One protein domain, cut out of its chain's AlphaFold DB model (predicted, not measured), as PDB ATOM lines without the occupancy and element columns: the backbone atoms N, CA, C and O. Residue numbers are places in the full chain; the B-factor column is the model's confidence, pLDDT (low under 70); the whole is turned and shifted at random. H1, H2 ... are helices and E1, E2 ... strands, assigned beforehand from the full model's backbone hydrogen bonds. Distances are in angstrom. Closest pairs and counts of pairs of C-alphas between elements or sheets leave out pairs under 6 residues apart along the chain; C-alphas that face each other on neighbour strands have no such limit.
ATOM      1  N   GLU A 178     -38.433  41.732 -10.415       95.44
ATOM      2  CA  GLU A 178     -38.100  41.488 -11.827       95.44
ATOM      3  C   GLU A 178     -37.856  42.763 -12.643       95.44
ATOM      4  O   GLU A 178     -37.267  42.710 -13.717       95.44
ATOM      5  N   ALA A 179     -38.303  43.914 -12.143       96.69
ATOM      6  CA  ALA A 179     -38.111  45.210 -12.786       96.69
ATOM      7  C   ALA A 179     -36.951  46.011 -12.178       96.69
ATOM      8  O   ALA A 179     -36.526  47.023 -12.742       96.69
ATOM      9  N   LYS A 180     -36.477  45.588 -11.001       95.88
ATOM     10  CA  LYS A 180     -35.331  46.167 -10.290       95.88
ATOM     11  C   LYS A 180     -34.022  45.479 -10.650       95.88
ATOM     12  O   LYS A 180     -32.986  46.132 -10.643       95.88
ATOM     13  N   TYR A 181     -34.083  44.180 -10.925       95.06
ATOM     14  CA  TYR A 181     -32.918  43.320 -11.042       95.06
ATOM     15  C   TYR A 181     -33.018  42.451 -12.290       95.06
ATOM     16  O   TYR A 181     -34.072  41.901 -12.608       95.06
ATOM     17  N   SER A 182     -31.892  42.281 -12.971       91.81
ATOM     18  CA  SER A 182     -31.726  41.279 -14.017       91.81
ATOM     19  C   SER A 182     -31.833  39.857 -13.457       91.81
ATOM     20  O   SER A 182     -31.669  39.605 -12.260       91.81
ATOM     21  N   LYS A 183     -32.026  38.885 -14.356       88.00
ATOM     22  CA  LYS A 183     -32.026  37.452 -14.027       88.00
ATOM     23  C   LYS A 183     -30.802  37.035 -13.205       88.00
ATOM     24  O   LYS A 183     -30.946  36.343 -12.200       88.00
ATOM     25  N   SER A 184     -29.609  37.459 -13.628       88.19
ATOM     26  CA  SER A 184     -28.347  37.147 -12.950       88.19
ATOM     27  C   SER A 184     -28.266  37.783 -11.565       88.19
ATOM     28  O   SER A 184     -27.872  37.112 -10.617       88.19
ATOM     29  N   GLU A 185     -28.699  39.039 -11.427       92.31
ATOM     30  CA  GLU A 185     -28.711  39.730 -10.132       92.31
ATOM     31  C   GLU A 185     -29.678  39.066  -9.150       92.31
ATOM     32  O   GLU A 185     -29.303  38.831  -8.005       92.31
ATOM     33  N   LEU A 186     -30.883  38.683  -9.592       90.75
ATOM     34  CA  LEU A 186     -31.821  37.916  -8.762       90.75
ATOM     35  C   LEU A 186     -31.221  36.580  -8.322       90.75
ATOM     36  O   LEU A 186     -31.403  36.166  -7.176       90.75
ATOM     37  N   TYR A 187     -30.506  35.900  -9.221       86.19
ATOM     38  CA  TYR A 187     -29.900  34.607  -8.930       86.19
ATOM     39  C   TYR A 187     -28.827  34.695  -7.845       86.19
ATOM     40  O   TYR A 187     -28.823  33.891  -6.908       86.19
ATOM     41  N   ASP A 188     -27.961  35.698  -7.943       87.81
ATOM     42  CA  ASP A 188     -26.832  35.890  -7.036       87.81
ATOM     43  C   ASP A 188     -27.205  36.742  -5.802       87.81
ATOM     44  O   ASP A 188     -26.388  36.936  -4.903       87.81
ATOM     45  N   MET A 189     -28.467  37.180  -5.700       89.81
ATOM     46  CA  MET A 189     -28.964  38.010  -4.605       89.81
ATOM     47  C   MET A 189     -28.816  37.332  -3.236       89.81
ATOM     48  O   MET A 189     -29.277  36.207  -2.993       89.81
ATOM     49  N   ASN A 190     -28.228  38.077  -2.310       91.69
ATOM     50  CA  ASN A 190     -28.148  37.784  -0.880       91.69
ATOM     51  C   ASN A 190     -28.722  38.933  -0.028       91.69
ATOM     52  O   ASN A 190     -28.484  38.985   1.176       91.69
ATOM     53  N   ASP A 191     -29.478  39.842  -0.650       95.31
ATOM     54  CA  ASP A 191     -30.152  40.934   0.045       95.31
ATOM     55  C   ASP A 191     -31.151  40.402   1.078       95.31
ATOM     56  O   ASP A 191     -31.878  39.427   0.852       95.31
ATOM     57  N   ASN A 192     -31.188  41.091   2.215       96.12
ATOM     58  CA  ASN A 192     -32.130  40.842   3.292       96.12
ATOM     59  C   ASN A 192     -33.483  41.502   2.998       96.12
ATOM     60  O   ASN A 192     -33.567  42.681   2.648       96.12
ATOM     61  N   PHE A 193     -34.542  40.739   3.244       96.75
ATOM     62  CA  PHE A 193     -35.922  41.190   3.302       96.75
ATOM     63  C   PHE A 193     -36.396  41.107   4.744       96.75
ATOM     64  O   PHE A 193     -36.269  40.066   5.394       96.75
ATOM     65  N   TYR A 194     -36.949  42.202   5.242       96.00
ATOM     66  CA  TYR A 194     -37.317  42.375   6.638       96.00
ATOM     67  C   TYR A 194     -38.825  42.286   6.806       96.00
ATOM     68  O   TYR A 194     -39.583  42.739   5.951       96.00
ATOM     69  N   LEU A 195     -39.252  41.720   7.925       93.75
ATOM     70  CA  LEU A 195     -40.651  41.542   8.273       93.75
ATOM     71  C   LEU A 195     -40.866  41.848   9.750       93.75
ATOM     72  O   LEU A 195     -40.082  41.429  10.603       93.75
ATOM     73  N   LEU A 196     -41.983  42.509  10.036       91.88
ATOM     74  CA  LEU A 196     -42.602  42.563  11.354       91.88
ATOM     75  C   LEU A 196     -44.015  41.988  11.237       91.88
ATOM     76  O   LEU A 196     -44.813  42.448  10.419       91.88
ATOM     77  N   ALA A 197     -44.328  40.982  12.053       91.88
ATOM     78  CA  ALA A 197     -45.648  40.355  12.077       91.88
ATOM     79  C   ALA A 197     -46.011  39.831  13.471       91.88
ATOM     80  O   ALA A 197     -45.157  39.744  14.344       91.88
ATOM     81  N   TYR A 198     -47.266  39.443  13.684       89.88
ATOM     82  CA  TYR A 198     -47.756  38.875  14.948       89.88
ATOM     83  C   TYR A 198     -47.895  37.352  14.825       89.88
ATOM     84  O   TYR A 198     -48.991  36.786  14.858       89.88
ATOM     85  N   ALA A 199     -46.762  36.683  14.606       86.81
ATOM     86  CA  ALA A 199     -46.709  35.239  14.418       86.81
ATOM     87  C   ALA A 199     -46.863  34.468  15.739       86.81
ATOM     88  O   ALA A 199     -46.475  34.929  16.813       86.81
ATOM     89  N   GLY A 200     -47.376  33.238  15.661       81.94
ATOM     90  CA  GLY A 200     -47.339  32.307  16.785       81.94
ATOM     91  C   GLY A 200     -45.903  32.033  17.252       81.94
ATOM     92  O   GLY A 200     -44.958  32.097  16.473       81.94
ATOM     93  N   GLY A 201     -45.724  31.694  18.528       77.00
ATOM     94  CA  GLY A 201     -44.391  31.483  19.111       77.00
ATOM     95  C   GLY A 201     -43.690  32.758  19.588       77.00
ATOM     96  O   GLY A 201     -42.612  32.653  20.162       77.00
ATOM     97  N   ALA A 202     -44.307  33.931  19.417       83.44
ATOM     98  CA  ALA A 202     -43.927  35.129  20.155       83.44
ATOM     99  C   ALA A 202     -44.108  34.931  21.675       83.44
ATOM    100  O   ALA A 202     -44.830  34.030  22.114       83.44
ATOM    101  N   LYS A 203     -43.472  35.799  22.476       84.69
ATOM    102  CA  LYS A 203     -43.522  35.762  23.952       84.69
ATOM    103  C   LYS A 203     -44.955  35.715  24.489       84.69
ATOM    104  O   LYS A 203     -45.244  35.006  25.448       84.69
ATOM    105  N   ASP A 204     -45.844  36.466  23.855       86.81
ATOM    106  CA  ASP A 204     -47.276  36.463  24.111       86.81
ATOM    107  C   ASP A 204     -48.038  36.814  22.823       86.81
ATOM    108  O   ASP A 204     -47.450  37.036  21.767       86.81
ATOM    109  N   ARG A 205     -49.370  36.865  22.906       83.81
ATOM    110  CA  ARG A 205     -50.245  37.131  21.753       83.81
ATOM    111  C   ARG A 205     -50.150  38.560  21.192       83.81
ATOM    112  O   ARG A 205     -50.720  38.822  20.139       83.81
ATOM    113  N   TRP A 206     -49.520  39.479  21.922       87.88
ATOM    114  CA  TRP A 206     -49.355  40.886  21.553       87.88
ATOM    115  C   TRP A 206     -47.955  41.189  21.061       87.88
ATOM    116  O   TRP A 206     -47.730  42.226  20.459       87.88
ATOM    117  N   SER A 207     -47.003  40.316  21.338       90.06
ATOM    118  CA  SER A 207     -45.629  40.494  20.920       90.06
ATOM    119  C   SER A 207     -45.530  40.268  19.417       90.06
ATOM    120  O   SER A 207     -45.943  39.228  18.904       90.06
ATOM    121  N   TYR A 208     -44.973  41.248  18.709       90.81
ATOM    122  CA  TYR A 208     -44.573  41.032  17.327       90.81
ATOM    123  C   TYR A 208     -43.310  40.166  17.288       90.81
ATOM    124  O   TYR A 208     -42.525  40.105  18.234       90.81
ATOM    125  N   THR A 209     -43.104  39.519  16.153       89.50
ATOM    126  CA  THR A 209     -41.883  38.822  15.774       89.50
ATOM    127  C   THR A 209     -41.249  39.554  14.603       89.50
ATOM    128  O   THR A 209     -41.952  39.953  13.668       89.50
ATOM    129  N   THR A 210     -39.929  39.687  14.633       91.31
ATOM    130  CA  THR A 210     -39.125  40.091  13.480       91.31
ATOM    131  C   THR A 210     -38.451  38.871  12.870       91.31
ATOM    132  O   THR A 210     -38.455  37.787  13.458       91.31
ATOM    133  N   ASN A 211     -37.887  39.034  11.676       91.25
ATOM    134  CA  ASN A 211     -37.192  37.956  10.982       91.25
ATOM    135  C   ASN A 211     -35.661  38.137  10.901       91.25
ATOM    136  O   ASN A 211     -34.996  37.312  10.273       91.25
ATOM    137  N   LEU A 212     -35.101  39.187  11.509       92.00
ATOM    138  CA  LEU A 212     -33.658  39.422  11.559       92.00
ATOM    139  C   LEU A 212     -33.029  38.578  12.669       92.00
ATOM    140  O   LEU A 212     -33.418  38.686  13.829       92.00
ATOM    141  N   ASN A 213     -32.038  37.766  12.318       90.38
ATOM    142  CA  ASN A 213     -31.154  37.150  13.294       90.38
ATOM    143  C   ASN A 213     -30.056  38.161  13.663       90.38
ATOM    144  O   ASN A 213     -29.223  38.498  12.825       90.38
ATOM    145  N   GLU A 214     -30.067  38.649  14.905       90.00
ATOM    146  CA  GLU A 214     -29.126  39.676  15.377       90.00
ATOM    147  C   GLU A 214     -27.674  39.178  15.458       90.00
ATOM    148  O   GLU A 214     -26.756  39.969  15.265       90.00
ATOM    149  N   GLU A 215     -27.448  37.877  15.673       91.88
ATOM    150  CA  GLU A 215     -26.099  37.296  15.749       91.88
ATOM    151  C   GLU A 215     -25.435  37.211  14.371       91.88
ATOM    152  O   GLU A 215     -24.243  37.470  14.226       91.88
ATOM    153  N   THR A 216     -26.205  36.838  13.346       91.88
ATOM    154  CA  THR A 216     -25.684  36.641  11.981       91.88
ATOM    155  C   THR A 216     -25.889  37.854  11.077       91.88
ATOM    156  O   THR A 216     -25.284  37.929  10.012       91.88
ATOM    157  N   GLY A 217     -26.765  38.790  11.458       92.31
ATOM    158  CA  GLY A 217     -27.193  39.905  10.612       92.31
ATOM    159  C   GLY A 217     -28.042  39.480   9.405       92.31
ATOM    160  O   GLY A 217     -28.292  40.289   8.509       92.31
ATOM    161  N   ILE A 218     -28.480  38.219   9.352       92.25
ATOM    162  CA  ILE A 218     -29.238  37.653   8.232       92.25
ATOM    163  C   ILE A 218     -30.734  37.723   8.544       92.25
ATOM    164  O   ILE A 218     -31.191  37.259   9.590       92.25
ATOM    165  N   ALA A 219     -31.499  38.289   7.614       94.44
ATOM    166  CA  ALA A 219     -32.956  38.200   7.595       94.44
ATOM    167  C   ALA A 219     -33.405  37.235   6.486       94.44
ATOM    168  O   ALA A 219     -32.623  36.431   5.973       94.44
ATOM    169  N   SER A 220     -34.678  37.286   6.100       94.44
ATOM    170  CA  SER A 220     -35.160  36.444   5.010       94.44
ATOM    171  C   SER A 220     -34.498  36.819   3.682       94.44
ATOM    172  O   SER A 220     -34.368  37.992   3.365       94.44
ATOM    173  N   GLN A 221     -34.118  35.829   2.879       94.00
ATOM    174  CA  GLN A 221     -33.513  36.037   1.553       94.00
ATOM    175  C   GLN A 221     -34.276  35.241   0.499       94.00
ATOM    176  O   GLN A 221     -34.891  34.230   0.844       94.00
ATOM    177  N   LEU A 222     -34.198  35.625  -0.781       92.31
ATOM    178  CA  LEU A 222     -34.798  34.835  -1.864       92.31
ATOM    179  C   LEU A 222     -34.296  33.385  -1.812       92.31
ATOM    180  O   LEU A 222     -33.090  33.099  -1.802       92.31
ATOM    181  N   ALA A 223     -35.234  32.448  -1.755       87.62
ATOM    182  CA  ALA A 223     -34.938  31.028  -1.788       87.62
ATOM    183  C   ALA A 223     -34.575  30.589  -3.211       87.62
ATOM    184  O   ALA A 223     -34.972  31.211  -4.193       87.62
ATOM    185  N   GLY A 224     -33.838  29.485  -3.332       73.56
ATOM    186  CA  GLY A 224     -33.796  28.744  -4.596       73.56
ATOM    187  C   GLY A 224     -35.181  28.191  -4.958       73.56
ATOM    188  O   GLY A 224     -36.100  28.203  -4.129       73.56
ATOM    189  N   ASN A 225     -35.336  27.710  -6.194       58.81
ATOM    190  CA  ASN A 225     -36.587  27.107  -6.659       58.81
ATOM    191  C   ASN A 225     -37.022  25.957  -5.726       58.81
ATOM    192  O   ASN A 225     -36.216  25.139  -5.298       58.81
ATOM    193  N   SER A 226     -38.306  25.921  -5.370       51.75
ATOM    194  CA  SER A 226     -38.874  25.052  -4.338       51.75
ATOM    195  C   SER A 226     -39.110  23.595  -4.717       51.75
ATOM    196  O   SER A 226     -39.474  22.833  -3.826       51.75
ATOM    197  N   TRP A 227     -38.921  23.200  -5.975       52.41
ATOM    198  CA  TRP A 227     -38.931  21.777  -6.350       52.41
ATOM    199  C   TRP A 227     -37.552  21.142  -6.324       52.41
ATOM    200  O   TRP A 227     -37.447  19.921  -6.251       52.41
ATOM    201  N   ASP A 228     -36.517  21.972  -6.287       45.03
ATOM    202  CA  ASP A 228     -35.145  21.545  -6.163       45.03
ATOM    203  C   ASP A 228     -34.664  21.794  -4.745       45.03
ATOM    204  O   ASP A 228     -34.093  22.816  -4.378       45.03
ATOM    205  N   TRP A 229     -34.891  20.784  -3.920       40.75
ATOM    206  CA  TRP A 229     -34.332  20.676  -2.584       40.75
ATOM    207  C   TRP A 229     -32.796  20.598  -2.636       40.75
ATOM    208  O   TRP A 229     -32.169  20.767  -1.594       40.75
ATOM    209  N   MET A 230     -32.185  20.417  -3.821       35.41
ATOM    210  CA  MET A 230     -30.729  20.384  -4.007       35.41
ATOM    211  C   MET A 230     -30.181  20.858  -5.371       35.41
ATOM    212  O   MET A 230     -28.960  20.940  -5.490       35.41
ATOM    213  N   TYR A 231     -30.988  21.221  -6.376       40.19
ATOM    214  CA  TYR A 231     -30.449  21.753  -7.639       40.19
ATOM    215  C   TYR A 231     -30.693  23.260  -7.774       40.19
ATOM    216  O   TYR A 231     -31.767  23.762  -8.081       40.19
ATOM    217  N   VAL A 232     -29.613  24.004  -7.543       48.25
ATOM    218  CA  VAL A 232     -29.302  25.221  -8.301       48.25
ATOM    219  C   VAL A 232     -29.752  24.950  -9.739       48.25
ATOM    220  O   VAL A 232     -29.313  23.951 -10.309       48.25
ATOM    221  N   ASP A 233     -30.631  25.779 -10.308       56.75
ATOM    222  CA  ASP A 233     -30.777  25.844 -11.762       56.75
ATOM    223  C   ASP A 233     -29.370  26.174 -12.269       56.75
ATOM    224  O   ASP A 233     -28.941  27.325 -12.208       56.75
ATOM    225  N   GLN A 234     -28.576  25.143 -12.586       53.59
ATOM    226  CA  GLN A 234     -27.137  25.293 -12.824       53.59
ATOM    227  C   GLN A 234     -26.890  26.206 -14.021       53.59
ATOM    228  O   GLN A 234     -25.848  26.845 -14.124       53.59
ATOM    229  N   GLU A 235     -27.895  26.312 -14.884       62.09
ATOM    230  CA  GLU A 235     -27.912  27.157 -16.059       62.09
ATOM    231  C   GLU A 235     -28.439  28.575 -15.764       62.09
ATOM    232  O   GLU A 235     -28.458  29.414 -16.662       62.09
ATOM    233  N   LYS A 236     -28.859  28.860 -14.519       68.44
ATOM    234  CA  LYS A 236     -29.449  30.128 -14.055       68.44
ATOM    235  C   LYS A 236     -30.580  30.618 -14.970       68.44
ATOM    236  O   LYS A 236     -30.733  31.819 -15.200       68.44
ATOM    237  N   LYS A 237     -31.363  29.698 -15.536       71.88
ATOM    238  CA  LYS A 237     -32.379  30.011 -16.549       71.88
ATOM    239  C   LYS A 237     -33.620  30.688 -15.972       71.88
ATOM    240  O   LYS A 237     -34.304  31.377 -16.727       71.88
ATOM    241  N   ARG A 238     -33.906  30.551 -14.675       81.69
ATOM    242  CA  ARG A 238     -35.132  31.055 -14.025       81.69
ATOM    243  C   ARG A 238     -34.868  32.121 -12.961       81.69
ATOM    244  O   ARG A 238     -33.787  32.193 -12.379       81.69
ATOM    245  N   TYR A 239     -35.891  32.924 -12.666       88.75
ATOM    246  CA  TYR A 239     -35.831  33.898 -11.576       88.75
ATOM    247  C   TYR A 239     -35.815  33.188 -10.224       88.75
ATOM    248  O   TYR A 239     -36.665  32.351  -9.911       88.75
ATOM    249  N   ARG A 240     -34.823  33.527  -9.401       88.44
ATOM    250  CA  ARG A 240     -34.673  32.956  -8.066       88.44
ATOM    251  C   ARG A 240     -35.821  33.411  -7.166       88.44
ATOM    252  O   ARG A 240     -36.162  34.586  -7.115       88.44
ATOM    253  N   GLY A 241     -36.405  32.459  -6.445       89.12
ATOM    254  CA  GLY A 241     -37.503  32.697  -5.512       89.12
ATOM    255  C   GLY A 241     -38.883  32.800  -6.157       89.12
ATOM    256  O   GLY A 241     -39.857  32.822  -5.419       89.12
ATOM    257  N   PHE A 242     -39.012  32.806  -7.485       92.88
ATOM    258  CA  PHE A 242     -40.322  32.848  -8.135       92.88
ATOM    259  C   PHE A 242     -40.952  31.452  -8.099       92.88
ATOM    260  O   PHE A 242     -40.380  30.483  -8.600       92.88
ATOM    261  N   VAL A 243     -42.124  31.337  -7.472       91.25
ATOM    262  CA  VAL A 243     -42.863  30.072  -7.343       91.25
ATOM    263  C   VAL A 243     -44.285  30.261  -7.841       91.25
ATOM    264  O   VAL A 243     -44.957  31.201  -7.430       91.25
ATOM    265  N   GLU A 244     -44.760  29.359  -8.701       91.12
ATOM    266  CA  GLU A 244     -46.107  29.445  -9.267       91.12
ATOM    267  C   GLU A 244     -47.171  29.404  -8.162       91.12
ATOM    268  O   GLU A 244     -47.238  28.468  -7.359       91.12
ATOM    269  N   ALA A 245     -48.044  30.409  -8.142       92.06
ATOM    270  CA  ALA A 245     -48.960  30.616  -7.033       92.06
ATOM    271  C   ALA A 245     -49.999  29.496  -6.874       92.06
ATOM    272  O   ALA A 245     -50.301  29.056  -5.760       92.06
ATOM    273  N   LYS A 246     -50.454  28.935  -7.998       85.69
ATOM    274  CA  LYS A 246     -51.351  27.770  -8.036       85.69
ATOM    275  C   LYS A 246     -50.757  26.525  -7.383       85.69
ATOM    276  O   LYS A 246     -51.508  25.652  -6.967       85.69
ATOM    277  N   GLN A 247     -49.433  26.412  -7.289       84.38
ATOM    278  CA  GLN A 247     -48.794  25.261  -6.652       84.38
ATOM    279  C   GLN A 247     -48.755  25.382  -5.128       84.38
ATOM    280  O   GLN A 247     -48.736  24.358  -4.446       84.38
ATOM    281  N   VAL A 248     -48.780  26.612  -4.608       85.50
ATOM    282  CA  VAL A 248     -48.885  26.901  -3.172       85.50
ATOM    283  C   VAL A 248     -50.344  26.769  -2.724       85.50
ATOM    284  O   VAL A 248     -50.635  26.042  -1.777       85.50
ATOM    285  N   PHE A 249     -51.281  27.364  -3.468       84.44
ATOM    286  CA  PHE A 249     -52.723  27.318  -3.191       84.44
ATOM    287  C   PHE A 249     -53.486  26.410  -4.172       84.44
ATOM    288  O   PHE A 249     -54.409  26.843  -4.865       84.44
ATOM    289  N   LYS A 250     -53.130  25.116  -4.222       84.88
ATOM    290  CA  LYS A 250     -53.679  24.146  -5.203       84.88
ATOM    291  C   LYS A 250     -55.198  24.012  -5.185       84.88
ATOM    292  O   LYS A 250     -55.817  23.857  -6.234       84.88
ATOM    293  N   GLN A 251     -55.791  24.042  -3.995       87.38
ATOM    294  CA  GLN A 251     -57.233  23.850  -3.810       87.38
ATOM    295  C   GLN A 251     -58.044  25.120  -4.111       87.38
ATOM    296  O   GLN A 251     -59.269  25.062  -4.182       87.38
ATOM    297  N   GLY A 252     -57.367  26.253  -4.320       90.31
ATOM    298  CA  GLY A 252     -58.000  27.560  -4.387       90.31
ATOM    299  C   GLY A 252     -58.486  28.058  -3.025       90.31
ATOM    300  O   GLY A 252     -58.216  27.469  -1.978       90.31
ATOM    301  N   PHE A 253     -59.198  29.175  -3.057       92.88
ATOM    302  CA  PHE A 253     -59.678  29.912  -1.899       92.88
ATOM    303  C   PHE A 253     -61.172  30.204  -2.042       92.88
ATOM    304  O   PHE A 253     -61.625  30.690  -3.079       92.88
ATOM    305  N   GLY A 254     -61.945  29.873  -1.008       95.25
ATOM    306  CA  GLY A 254     -63.386  30.100  -0.983       95.25
ATOM    307  C   GLY A 254     -63.725  31.541  -0.606       95.25
ATOM    308  O   GLY A 254     -63.336  32.004   0.463       95.25
ATOM    309  N   TRP A 255     -64.502  32.228  -1.442       96.62
ATOM    310  CA  TRP A 255     -64.938  33.605  -1.210       96.62
ATOM    311  C   TRP A 255     -66.311  33.861  -1.842       96.62
ATOM    312  O   TRP A 255     -66.538  33.527  -3.001       96.62
ATOM    313  N   GLY A 256     -67.272  34.413  -1.097       94.56
ATOM    314  CA  GLY A 256     -68.598  34.734  -1.644       94.56
ATOM    315  C   GLY A 256     -69.317  33.537  -2.288       94.56
ATOM    316  O   GLY A 256     -70.001  33.693  -3.294       94.56
ATOM    317  N   GLY A 257     -69.096  32.324  -1.765       93.19
ATOM    318  CA  GLY A 257     -69.677  31.084  -2.296       93.19
ATOM    319  C   GLY A 257     -69.007  30.514  -3.555       93.19
ATOM    320  O   GLY A 257     -69.491  29.516  -4.082       93.19
ATOM    321  N   LYS A 258     -67.900  31.099  -4.031       95.94
ATOM    322  CA  LYS A 258     -67.110  30.600  -5.171       95.94
ATOM    323  C   LYS A 258     -65.689  30.234  -4.750       95.94
ATOM    324  O   LYS A 258     -65.194  30.739  -3.745       95.94
ATOM    325  N   THR A 259     -65.027  29.393  -5.539       96.00
ATOM    326  CA  THR A 259     -63.605  29.063  -5.367       96.00
ATOM    327  C   THR A 259     -62.769  29.824  -6.388       96.00
ATOM    328  O   THR A 259     -63.006  29.706  -7.588       96.00
ATOM    329  N   TYR A 260     -61.768  30.558  -5.911       96.31
ATOM    330  CA  TYR A 260     -60.828  31.330  -6.721       96.31
ATOM    331  C   TYR A 260     -59.445  30.684  -6.686       96.31
ATOM    332  O   TYR A 260     -59.075  30.061  -5.692       96.31
ATOM    333  N   LYS A 261     -58.657  30.829  -7.751       95.44
ATOM    334  CA  LYS A 261     -57.260  30.358  -7.786       95.44
ATOM    335  C   LYS A 261     -56.297  31.540  -7.701       95.44
ATOM    336  O   LYS A 261     -56.518  32.547  -8.370       95.44
ATOM    337  N   GLU A 262     -55.231  31.403  -6.915       94.56
ATOM    338  CA  GLU A 262     -54.218  32.457  -6.791       94.56
ATOM    339  C   GLU A 262     -53.547  32.667  -8.159       94.56
ATOM    340  O   GLU A 262     -53.226  31.698  -8.862       94.56
ATOM    341  N   VAL A 263     -53.394  33.923  -8.571       94.94
ATOM    342  CA  VAL A 263     -52.789  34.298  -9.854       94.94
ATOM    343  C   VAL A 263     -51.305  34.627  -9.703       94.94
ATOM    344  O   VAL A 263     -50.882  35.186  -8.697       94.94
ATOM    345  N   GLY A 264     -50.516  34.306 -10.730       94.25
ATOM    346  CA  GLY A 264     -49.117  34.714 -10.820       94.25
ATOM    347  C   GLY A 264     -48.165  33.868  -9.983       94.25
ATOM    348  O   GLY A 264     -48.196  32.633 -10.033       94.25
ATOM    349  N   HIS A 265     -47.291  34.542  -9.241       95.12
ATOM    350  CA  HIS A 265     -46.224  33.923  -8.466       95.12
ATOM    351  C   HIS A 265     -46.183  34.437  -7.024       95.12
ATOM    352  O   HIS A 265     -46.696  35.504  -6.709       95.12
ATOM    353  N   PHE A 266     -45.515  33.673  -6.165       95.38
ATOM    354  CA  PHE A 266     -45.001  34.131  -4.879       95.38
ATOM    355  C   PHE A 266     -43.507  34.410  -4.984       95.38
ATOM    356  O   PHE A 266     -42.801  33.698  -5.704       95.38
ATOM    357  N   TYR A 267     -43.006  35.336  -4.164       94.88
ATOM    358  CA  TYR A 267     -41.603  35.299  -3.762       94.88
ATOM    359  C   TYR A 267     -41.444  34.304  -2.614       94.88
ATOM    360  O   TYR A 267     -41.975  34.498  -1.519       94.88
ATOM    361  N   LYS A 268     -40.703  33.226  -2.843       93.25
ATOM    362  CA  LYS A 268     -40.276  32.311  -1.793       93.25
ATOM    363  C   LYS A 268     -39.028  32.868  -1.126       93.25
ATOM    364  O   LYS A 268     -38.003  33.077  -1.775       93.25
ATOM    365  N   LEU A 269     -39.101  33.036   0.185       92.88
ATOM    366  CA  LEU A 269     -37.997  33.464   1.031       92.88
ATOM    367  C   LEU A 269     -37.560  32.331   1.965       92.88
ATOM    368  O   LEU A 269     -38.378  31.481   2.310       92.88
ATOM    369  N   LYS A 270     -36.283  32.313   2.366       90.50
ATOM    370  CA  LYS A 270     -35.673  31.330   3.285       90.50
ATOM    371  C   LYS A 270     -35.079  31.980   4.546       90.50
ATOM    372  O   LYS A 270     -35.044  33.202   4.639       90.50
ATOM    373  N   TYR A 271     -34.575  31.144   5.458       84.38
ATOM    374  CA  TYR A 271     -33.839  31.439   6.707       84.38
ATOM    375  C   TYR A 271     -34.654  31.800   7.943       84.38
ATOM    376  O   TYR A 271     -34.150  31.610   9.045       84.38
ATOM    377  N   ASN A 272     -35.898  32.252   7.807       72.62
ATOM    378  CA  ASN A 272     -36.699  32.565   8.987       72.62
ATOM    379  C   ASN A 272     -38.198  32.421   8.706       72.62
ATOM    380  O   ASN A 272     -38.874  33.413   8.419       72.62
ATOM    381  N   PRO A 273     -38.718  31.183   8.695       73.12
ATOM    382  CA  PRO A 273     -40.132  30.963   8.471       73.12
ATOM    383  C   PRO A 273     -40.895  31.458   9.690       73.12
ATOM    384  O   PRO A 273     -40.713  30.976  10.812       73.12
ATOM    385  N   LEU A 274     -41.794  32.405   9.470       77.88
ATOM    386  CA  LEU A 274     -42.719  32.754  10.527       77.88
ATOM    387  C   LEU A 274     -43.771  31.657  10.700       77.88
ATOM    388  O   LEU A 274     -44.091  30.895   9.792       77.88
ATOM    389  N   ARG A 275     -44.326  31.572  11.905       86.19
ATOM    390  CA  ARG A 275     -45.388  30.620  12.246       86.19
ATOM    391  C   ARG A 275     -46.768  31.144  11.821       86.19
ATOM    392  O   ARG A 275     -46.896  32.329  11.484       86.19
ATOM    393  N   PRO A 276     -47.824  30.303  11.879       87.38
ATOM    394  CA  PRO A 276     -49.202  30.765  11.714       87.38
ATOM    395  C   PRO A 276     -49.499  32.012  12.561       87.38
ATOM    396  O   PRO A 276     -49.077  32.090  13.714       87.38
ATOM    397  N   GLY A 277     -50.202  32.987  11.984       88.00
ATOM    398  CA  GLY A 277     -50.415  34.325  12.563       88.00
ATOM    399  C   GLY A 277     -49.642  35.443  11.856       88.00
ATOM    400  O   GLY A 277     -50.064  36.598  11.875       88.00
ATOM    401  N   SER A 278     -48.567  35.089  11.149       92.38
ATOM    402  CA  SER A 278     -47.785  36.025  10.333       92.38
ATOM    403  C   SER A 278     -48.477  36.503   9.058       92.38
ATOM    404  O   SER A 278     -48.087  37.540   8.523       92.38
ATOM    405  N   SER A 279     -49.498  35.781   8.586       94.50
ATOM    406  CA  SER A 279     -50.271  36.137   7.397       94.50
ATOM    407  C   SER A 279     -50.705  37.600   7.433       94.50
ATOM    408  O   SER A 279     -51.307  38.024   8.419       94.50
ATOM    409  N   GLY A 280     -50.407  38.370   6.390       95.62
ATOM    410  CA  GLY A 280     -50.683  39.813   6.328       95.62
ATOM    411  C   GLY A 280     -49.518  40.710   6.721       95.62
ATOM    412  O   GLY A 280     -49.591  41.919   6.512       95.62
ATOM    413  N   GLY A 281     -48.432  40.150   7.256       95.12
ATOM    414  CA  GLY A 281     -47.222  40.907   7.548       95.12
ATOM    415  C   GLY A 281     -46.479  41.310   6.271       95.12
ATOM    416  O   GLY A 281     -46.316  40.491   5.363       95.12
ATOM    417  N   VAL A 282     -46.034  42.567   6.214       96.06
ATOM    418  CA  VAL A 282     -45.371  43.169   5.046       96.06
ATOM    419  C   VAL A 282     -43.885  42.864   5.055       96.06
ATOM    420  O   VAL A 282     -43.193  43.182   6.022       96.06
ATOM    421  N   PHE A 283     -43.391  42.324   3.946       96.62
ATOM    422  CA  PHE A 283     -41.962  42.273   3.681       96.62
ATOM    423  C   PHE A 283     -41.491  43.565   3.018       96.62
ATOM    424  O   PHE A 283     -42.080  44.015   2.029       96.62
ATOM    425  N   VAL A 284     -40.395  44.116   3.534       97.25
ATOM    426  CA  VAL A 284     -39.692  45.266   2.956       97.25
ATOM    427  C   VAL A 284     -38.262  44.894   2.578       97.25
ATOM    428  O   VAL A 284     -37.638  44.062   3.237       97.25
ATOM    429  N   ASP A 285     -37.736  45.496   1.516       96.44
ATOM    430  CA  ASP A 285     -36.319  45.383   1.166       96.44
ATOM    431  C   ASP A 285     -35.437  46.309   2.031       96.44
ATOM    432  O   ASP A 285     -35.923  47.072   2.873       96.44
ATOM    433  N   LYS A 286     -34.117  46.254   1.816       94.06
ATOM    434  CA  LYS A 286     -33.123  47.089   2.517       94.06
ATOM    435  C   LYS A 286     -33.332  48.604   2.369       94.06
ATOM    436  O   LYS A 286     -32.787  49.362   3.163       94.06
ATOM    437  N   ASN A 287     -34.109  49.043   1.377       94.38
ATOM    438  CA  ASN A 287     -34.423  50.451   1.136       94.38
ATOM    439  C   ASN A 287     -35.763  50.864   1.768       94.38
ATOM    440  O   ASN A 287     -36.196  52.005   1.602       94.38
ATOM    441  N   GLY A 288     -36.436  49.954   2.480       94.94
ATOM    442  CA  GLY A 288     -37.752  50.196   3.067       94.94
ATOM    443  C   GLY A 288     -38.897  50.116   2.057       94.94
ATOM    444  O   GLY A 288     -39.987  50.616   2.342       94.94
ATOM    445  N   SER A 289     -38.684  49.505   0.889       96.69
ATOM    446  CA  SER A 289     -39.734  49.320  -0.110       96.69
ATOM    447  C   SER A 289     -40.496  48.024   0.115       96.69
ATOM    448  O   SER A 289     -39.899  46.952   0.211       96.69
ATOM    449  N   ALA A 290     -41.826  48.108   0.169       97.31
ATOM    450  CA  ALA A 290     -42.685  46.940   0.311       97.31
ATOM    451  C   ALA A 290     -42.654  46.087  -0.960       97.31
ATOM    452  O   ALA A 290     -42.960  46.574  -2.050       97.31
ATOM    453  N   ILE A 291     -42.340  44.802  -0.802       97.19
ATOM    454  CA  ILE A 291     -42.334  43.839  -1.911       97.19
ATOM    455  C   ILE A 291     -43.610  42.995  -1.956       97.19
ATOM    456  O   ILE A 291     -44.012  42.536  -3.023       97.19
ATOM    457  N   GLY A 292     -44.270  42.799  -0.815       97.31
ATOM    458  CA  GLY A 292     -45.402  41.889  -0.707       97.31
ATOM    459  C   GLY A 292     -45.793  41.565   0.728       97.31
ATOM    460  O   GLY A 292     -45.220  42.095   1.682       97.31
ATOM    461  N   LEU A 293     -46.778  40.681   0.871       96.69
ATOM    462  CA  LEU A 293     -47.302  40.236   2.160       96.69
ATOM    463  C   LEU A 293     -47.065  38.744   2.344       96.69
ATOM    464  O   LEU A 293     -47.131  37.979   1.388       96.69
ATOM    465  N   THR A 294     -46.840  38.319   3.581       95.44
ATOM    466  CA  THR A 294     -46.781  36.893   3.928       95.44
ATOM    467  C   THR A 294     -48.122  36.232   3.605       95.44
ATOM    468  O   THR A 294     -49.100  36.468   4.311       95.44
ATOM    469  N   GLY A 295     -48.169  35.414   2.553       93.38
ATOM    470  CA  GLY A 295     -49.372  34.692   2.128       93.38
ATOM    471  C   GLY A 295     -49.416  33.255   2.626       93.38
ATOM    472  O   GLY A 295     -50.457  32.778   3.070       93.38
ATOM    473  N   ALA A 296     -48.266  32.581   2.637       91.56
ATOM    474  CA  ALA A 296     -48.143  31.244   3.199       91.56
ATOM    475  C   ALA A 296     -46.803  31.062   3.909       91.56
ATOM    476  O   ALA A 296     -45.815  31.736   3.616       91.56
ATOM    477  N   VAL A 297     -46.761  30.115   4.839       88.94
ATOM    478  CA  VAL A 297     -45.549  29.743   5.570       88.94
ATOM    479  C   VAL A 297     -45.384  28.237   5.562       88.94
ATOM    480  O   VAL A 297     -46.361  27.489   5.510       88.94
ATOM    481  N   GLU A 298     -44.137  27.788   5.600       86.81
ATOM    482  CA  GLU A 298     -43.836  26.371   5.727       86.81
ATOM    483  C   GLU A 298     -44.151  25.922   7.159       86.81
ATOM    484  O   GLU A 298     -43.807  26.607   8.123       86.81
ATOM    485  N   ILE A 299     -44.831  24.785   7.313       82.44
ATOM    486  CA  ILE A 299     -45.245  24.267   8.622       82.44
ATOM    487  C   ILE A 299     -44.425  23.023   8.946       82.44
ATOM    488  O   ILE A 299     -44.413  22.059   8.186       82.44
ATOM    489  N   GLY A 300     -43.781  23.023  10.110       80.94
ATOM    490  CA  GLY A 300     -43.065  21.867  10.638       80.94
ATOM    491  C   GLY A 300     -41.771  22.249  11.355       80.94
ATOM    492  O   GLY A 300     -41.331  23.395  11.275       80.94
ATOM    493  N   PRO A 301     -41.128  21.296  12.050       75.50
ATOM    494  CA  PRO A 301     -39.900  21.549  12.809       75.50
ATOM    495  C   PRO A 301     -38.696  21.900  11.923       75.50
ATOM    496  O   PRO A 301     -37.734  22.482  12.407       75.50
ATOM    497  N   LYS A 302     -38.750  21.543  10.632       79.62
ATOM    498  CA  LYS A 302     -37.728  21.848   9.620       79.62
ATOM    499  C   LYS A 302     -38.162  22.947   8.652       79.62
ATOM    500  O   LYS A 302     -37.554  23.084   7.595       79.62
ATOM    501  N   ALA A 303     -39.234  23.673   8.973       83.25
ATOM    502  CA  ALA A 303     -39.643  24.800   8.157       83.25
ATOM    503  C   ALA A 303     -38.448  25.742   7.998       83.25
ATOM    504  O   ALA A 303     -37.735  26.013   8.968       83.25
ATOM    505  N   VAL A 304     -38.250  26.251   6.786       85.69
ATOM    506  CA  VAL A 304     -37.261  27.299   6.501       85.69
ATOM    507  C   VAL A 304     -37.821  28.390   5.598       85.69
ATOM    508  O   VAL A 304     -37.171  29.423   5.439       85.69
ATOM    509  N   SER A 305     -39.006  28.171   5.015       88.88
ATOM    510  CA  SER A 305     -39.540  28.997   3.937       88.88
ATOM    511  C   SER A 305     -40.789  29.798   4.303       88.88
ATOM    512  O   SER A 305     -41.627  29.393   5.112       88.88
ATOM    513  N   SER A 306     -40.961  30.929   3.630       90.88
ATOM    514  CA  SER A 306     -42.216  31.684   3.571       90.88
ATOM    515  C   SER A 306     -42.494  32.108   2.134       90.88
ATOM    516  O   SER A 306     -41.564  32.283   1.347       90.88
ATOM    517  N   TRP A 307     -43.766  32.258   1.787       93.81
ATOM    518  CA  TRP A 307     -44.225  32.681   0.471       93.81
ATOM    519  C   TRP A 307     -44.915  34.030   0.591       93.81
ATOM    520  O   TRP A 307     -45.851  34.206   1.374       93.81
ATOM    521  N   VAL A 308     -44.423  34.978  -0.193       95.88
ATOM    522  CA  VAL A 308     -44.829  36.376  -0.166       95.88
ATOM    523  C   VAL A 308     -45.637  36.686  -1.417       95.88
ATOM    524  O   VAL A 308     -45.112  36.539  -2.520       95.88
ATOM    525  N   THR A 309     -46.901  37.079  -1.253       96.94
ATOM    526  CA  THR A 309     -47.754  37.567  -2.343       96.94
ATOM    527  C   THR A 309     -47.210  38.922  -2.790       96.94
ATOM    528  O   THR A 309     -47.234  39.859  -1.981       96.94
ATOM    529  N   PRO A 310     -46.708  39.066  -4.028       97.88
ATOM    530  CA  PRO A 310     -46.188  40.336  -4.511       97.88
ATOM    531  C   PRO A 310     -47.301  41.380  -4.602       97.88
ATOM    532  O   PRO A 310     -48.399  41.088  -5.083       97.88
ATOM    533  N   LEU A 311     -47.006  42.619  -4.200       98.38
ATOM    534  CA  LEU A 311     -47.947  43.740  -4.363       98.38
ATOM    535  C   LEU A 311     -48.172  44.120  -5.833       98.38
ATOM    536  O   LEU A 311     -49.168  44.766  -6.154       98.38
ATOM    537  N   ARG A 312     -47.235  43.762  -6.711       98.12
ATOM    538  CA  ARG A 312     -47.239  44.087  -8.137       98.12
ATOM    539  C   ARG A 312     -46.317  43.149  -8.908       98.12
ATOM    540  O   ARG A 312     -45.422  42.551  -8.309       98.12
ATOM    541  N   SER A 313     -46.512  43.092 -10.218       97.31
ATOM    542  CA  SER A 313     -45.608  42.447 -11.169       97.31
ATOM    543  C   SER A 313     -45.606  43.202 -12.498       97.31
ATOM    544  O   SER A 313     -46.649  43.703 -12.916       97.31
ATOM    545  N   GLU A 314     -44.461  43.254 -13.184       96.31
ATOM    546  CA  GLU A 314     -44.376  43.767 -14.568       96.31
ATOM    547  C   GLU A 314     -44.877  42.756 -15.612       96.31
ATOM    548  O   GLU A 314     -45.017  43.090 -16.787       96.31
ATOM    549  N   GLY A 315     -45.219  41.545 -15.170       94.88
ATOM    550  CA  GLY A 315     -45.544  40.423 -16.030       94.88
ATOM    551  C   GLY A 315     -44.283  39.665 -16.442       94.88
ATOM    552  O   GLY A 315     -43.270  40.264 -16.785       94.88
ATOM    553  N   VAL A 316     -44.340  38.338 -16.370       93.31
ATOM    554  CA  VAL A 316     -43.222  37.454 -16.725       93.31
ATOM    555  C   VAL A 316     -43.727  36.202 -17.427       93.31
ATOM    556  O   VAL A 316     -44.809  35.689 -17.103       93.31
ATOM    557  N   THR A 317     -42.935  35.685 -18.363       92.12
ATOM    558  CA  THR A 317     -43.224  34.416 -19.039       92.12
ATOM    559  C   THR A 317     -42.544  33.224 -18.366       92.12
ATOM    560  O   THR A 317     -41.639  33.358 -17.530       92.12
ATOM    561  N   VAL A 318     -42.977  32.020 -18.761       88.62
ATOM    562  CA  VAL A 318     -42.388  30.760 -18.288       88.62
ATOM    563  C   VAL A 318     -40.931  30.642 -18.738       88.62
ATOM    564  O   VAL A 318     -40.093  30.176 -17.969       88.62
ATOM    565  N   GLU A 319     -40.607  31.095 -19.946       86.75
ATOM    566  CA  GLU A 319     -39.249  31.091 -20.499       86.75
ATOM    567  C   GLU A 319     -38.321  32.029 -19.716       86.75
ATOM    568  O   GLU A 319     -37.153  31.717 -19.478       86.75
ATOM    569  N   GLU A 320     -38.840  33.177 -19.280       85.25
ATOM    570  CA  GLU A 320     -38.070  34.171 -18.538       85.25
ATOM    571  C   GLU A 320     -37.839  33.755 -17.087       85.25
ATOM    572  O   GLU A 320     -36.715  33.838 -16.587       85.25
ATOM    573  N   SER A 321     -38.897  33.312 -16.411       84.62
ATOM    574  CA  SER A 321     -38.926  33.225 -14.948       84.62
ATOM    575  C   SER A 321     -39.219  31.824 -14.408       84.62
ATOM    576  O   SER A 321     -39.075  31.585 -13.212       84.62
ATOM    577  N   GLY A 322     -39.606  30.880 -15.268       84.44
ATOM    578  CA  GLY A 322     -40.108  29.562 -14.875       84.44
ATOM    579  C   GLY A 322     -41.575  29.557 -14.437       84.44
ATOM    580  O   GLY A 322     -42.097  28.493 -14.110       84.44
ATOM    581  N   VAL A 323     -42.241  30.714 -14.431       89.25
ATOM    582  CA  VAL A 323     -43.648  30.888 -14.052       89.25
ATOM    583  C   VAL A 323     -44.326  31.871 -15.004       89.25
ATOM    584  O   VAL A 323     -43.676  32.735 -15.575       89.25
ATOM    585  N   LYS A 324     -45.644  31.778 -15.177       91.69
ATOM    586  CA  LYS A 324     -46.404  32.795 -15.917       91.69
ATOM    587  C   LYS A 324     -47.089  33.728 -14.930       91.69
ATOM    588  O   LYS A 324     -47.914  33.273 -14.140       91.69
ATOM    589  N   THR A 325     -46.771  35.017 -14.985       94.75
ATOM    590  CA  THR A 325     -47.451  36.042 -14.182       94.75
ATOM    591  C   THR A 325     -47.933  37.165 -15.088       94.75
ATOM    592  O   THR A 325     -47.133  37.667 -15.874       94.75
ATOM    593  N   PRO A 326     -49.214  37.563 -15.020       95.88
ATOM    594  CA  PRO A 326     -49.690  38.753 -15.716       95.88
ATOM    595  C   PRO A 326     -49.124  40.019 -15.065       95.88
ATOM    596  O   PRO A 326     -48.785  40.021 -13.884       95.88
ATOM    597  N   LYS A 327     -49.080  41.120 -15.811       96.88
ATOM    598  CA  LYS A 327     -48.777  42.435 -15.244       96.88
ATOM    599  C   LYS A 327     -49.923  42.901 -14.341       96.88
ATOM    600  O   LYS A 327     -51.084  42.804 -14.735       96.88
ATOM    601  N   TYR A 328     -49.605  43.410 -13.153       98.06
ATOM    602  CA  TYR A 328     -50.590  43.981 -12.230       98.06
ATOM    603  C   TYR A 328     -49.963  44.891 -11.174       98.06
ATOM    604  O   TYR A 328     -48.780  44.772 -10.863       98.06
TER     605      TYR A 328
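Overview. This is residues 178 to 328 of the 361 residues of the protein "DUF31 domain-containing protein" of Mycoplasma ovis str. Michigan (UniProt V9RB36). Little of this domain is regular structure: a strongly twisted antiparallel sheet, E1 E6 E7 E8 E5 E2, makes the core, and the hairpin E3 and E4 reaches away from it as an arm. Of 151 printed residues, 51 are in three named helices and eight strands, in the order H1 E1 E2 H2 E3 E4 E5 E6 E7 E8 H3, class mixed. It is compact, radius of gyration of the C-alphas 15.4 A, spanning 46 by 46 by 29 A.

Arrangement. Look first at E7, residues 290 to 297, and E8, 306 to 310, a hairpin with N 295 and O 307 2.9 A apart. E6, 282 to 284, makes these a meander, successive antiparallel neighbours. E5, 265 to 270, completes a Greek key, first strand beside fourth: N 267 and O 308 are 2.9 A apart. E4, 258 to 262, runs on into E5 at 59 degrees. H2, 245 to 248, is on the sheet, height 8.8 A; H3, 318 to 321, only grazes it; H1, 183 to 188, is not on it. In H1 every O i to N i+4 pair is within hydrogen-bond range; H2 and H3 are too short.

Along the chain. Find C-alpha 183 at (-32.026, 37.452, -14.027), where H1 begins, and C-alpha 321 at (-38.926, 33.225, -14.948), where H3 ends. E1 is 194 to 197, E2 242 to 244, E3 253 to 255; E7 spans 18.2 A.

Size, cuts and confidence. The printed part has no cut; links E1 to E2 and E5 to E6 are long; residues 225 to 236 have pLDDT under 70.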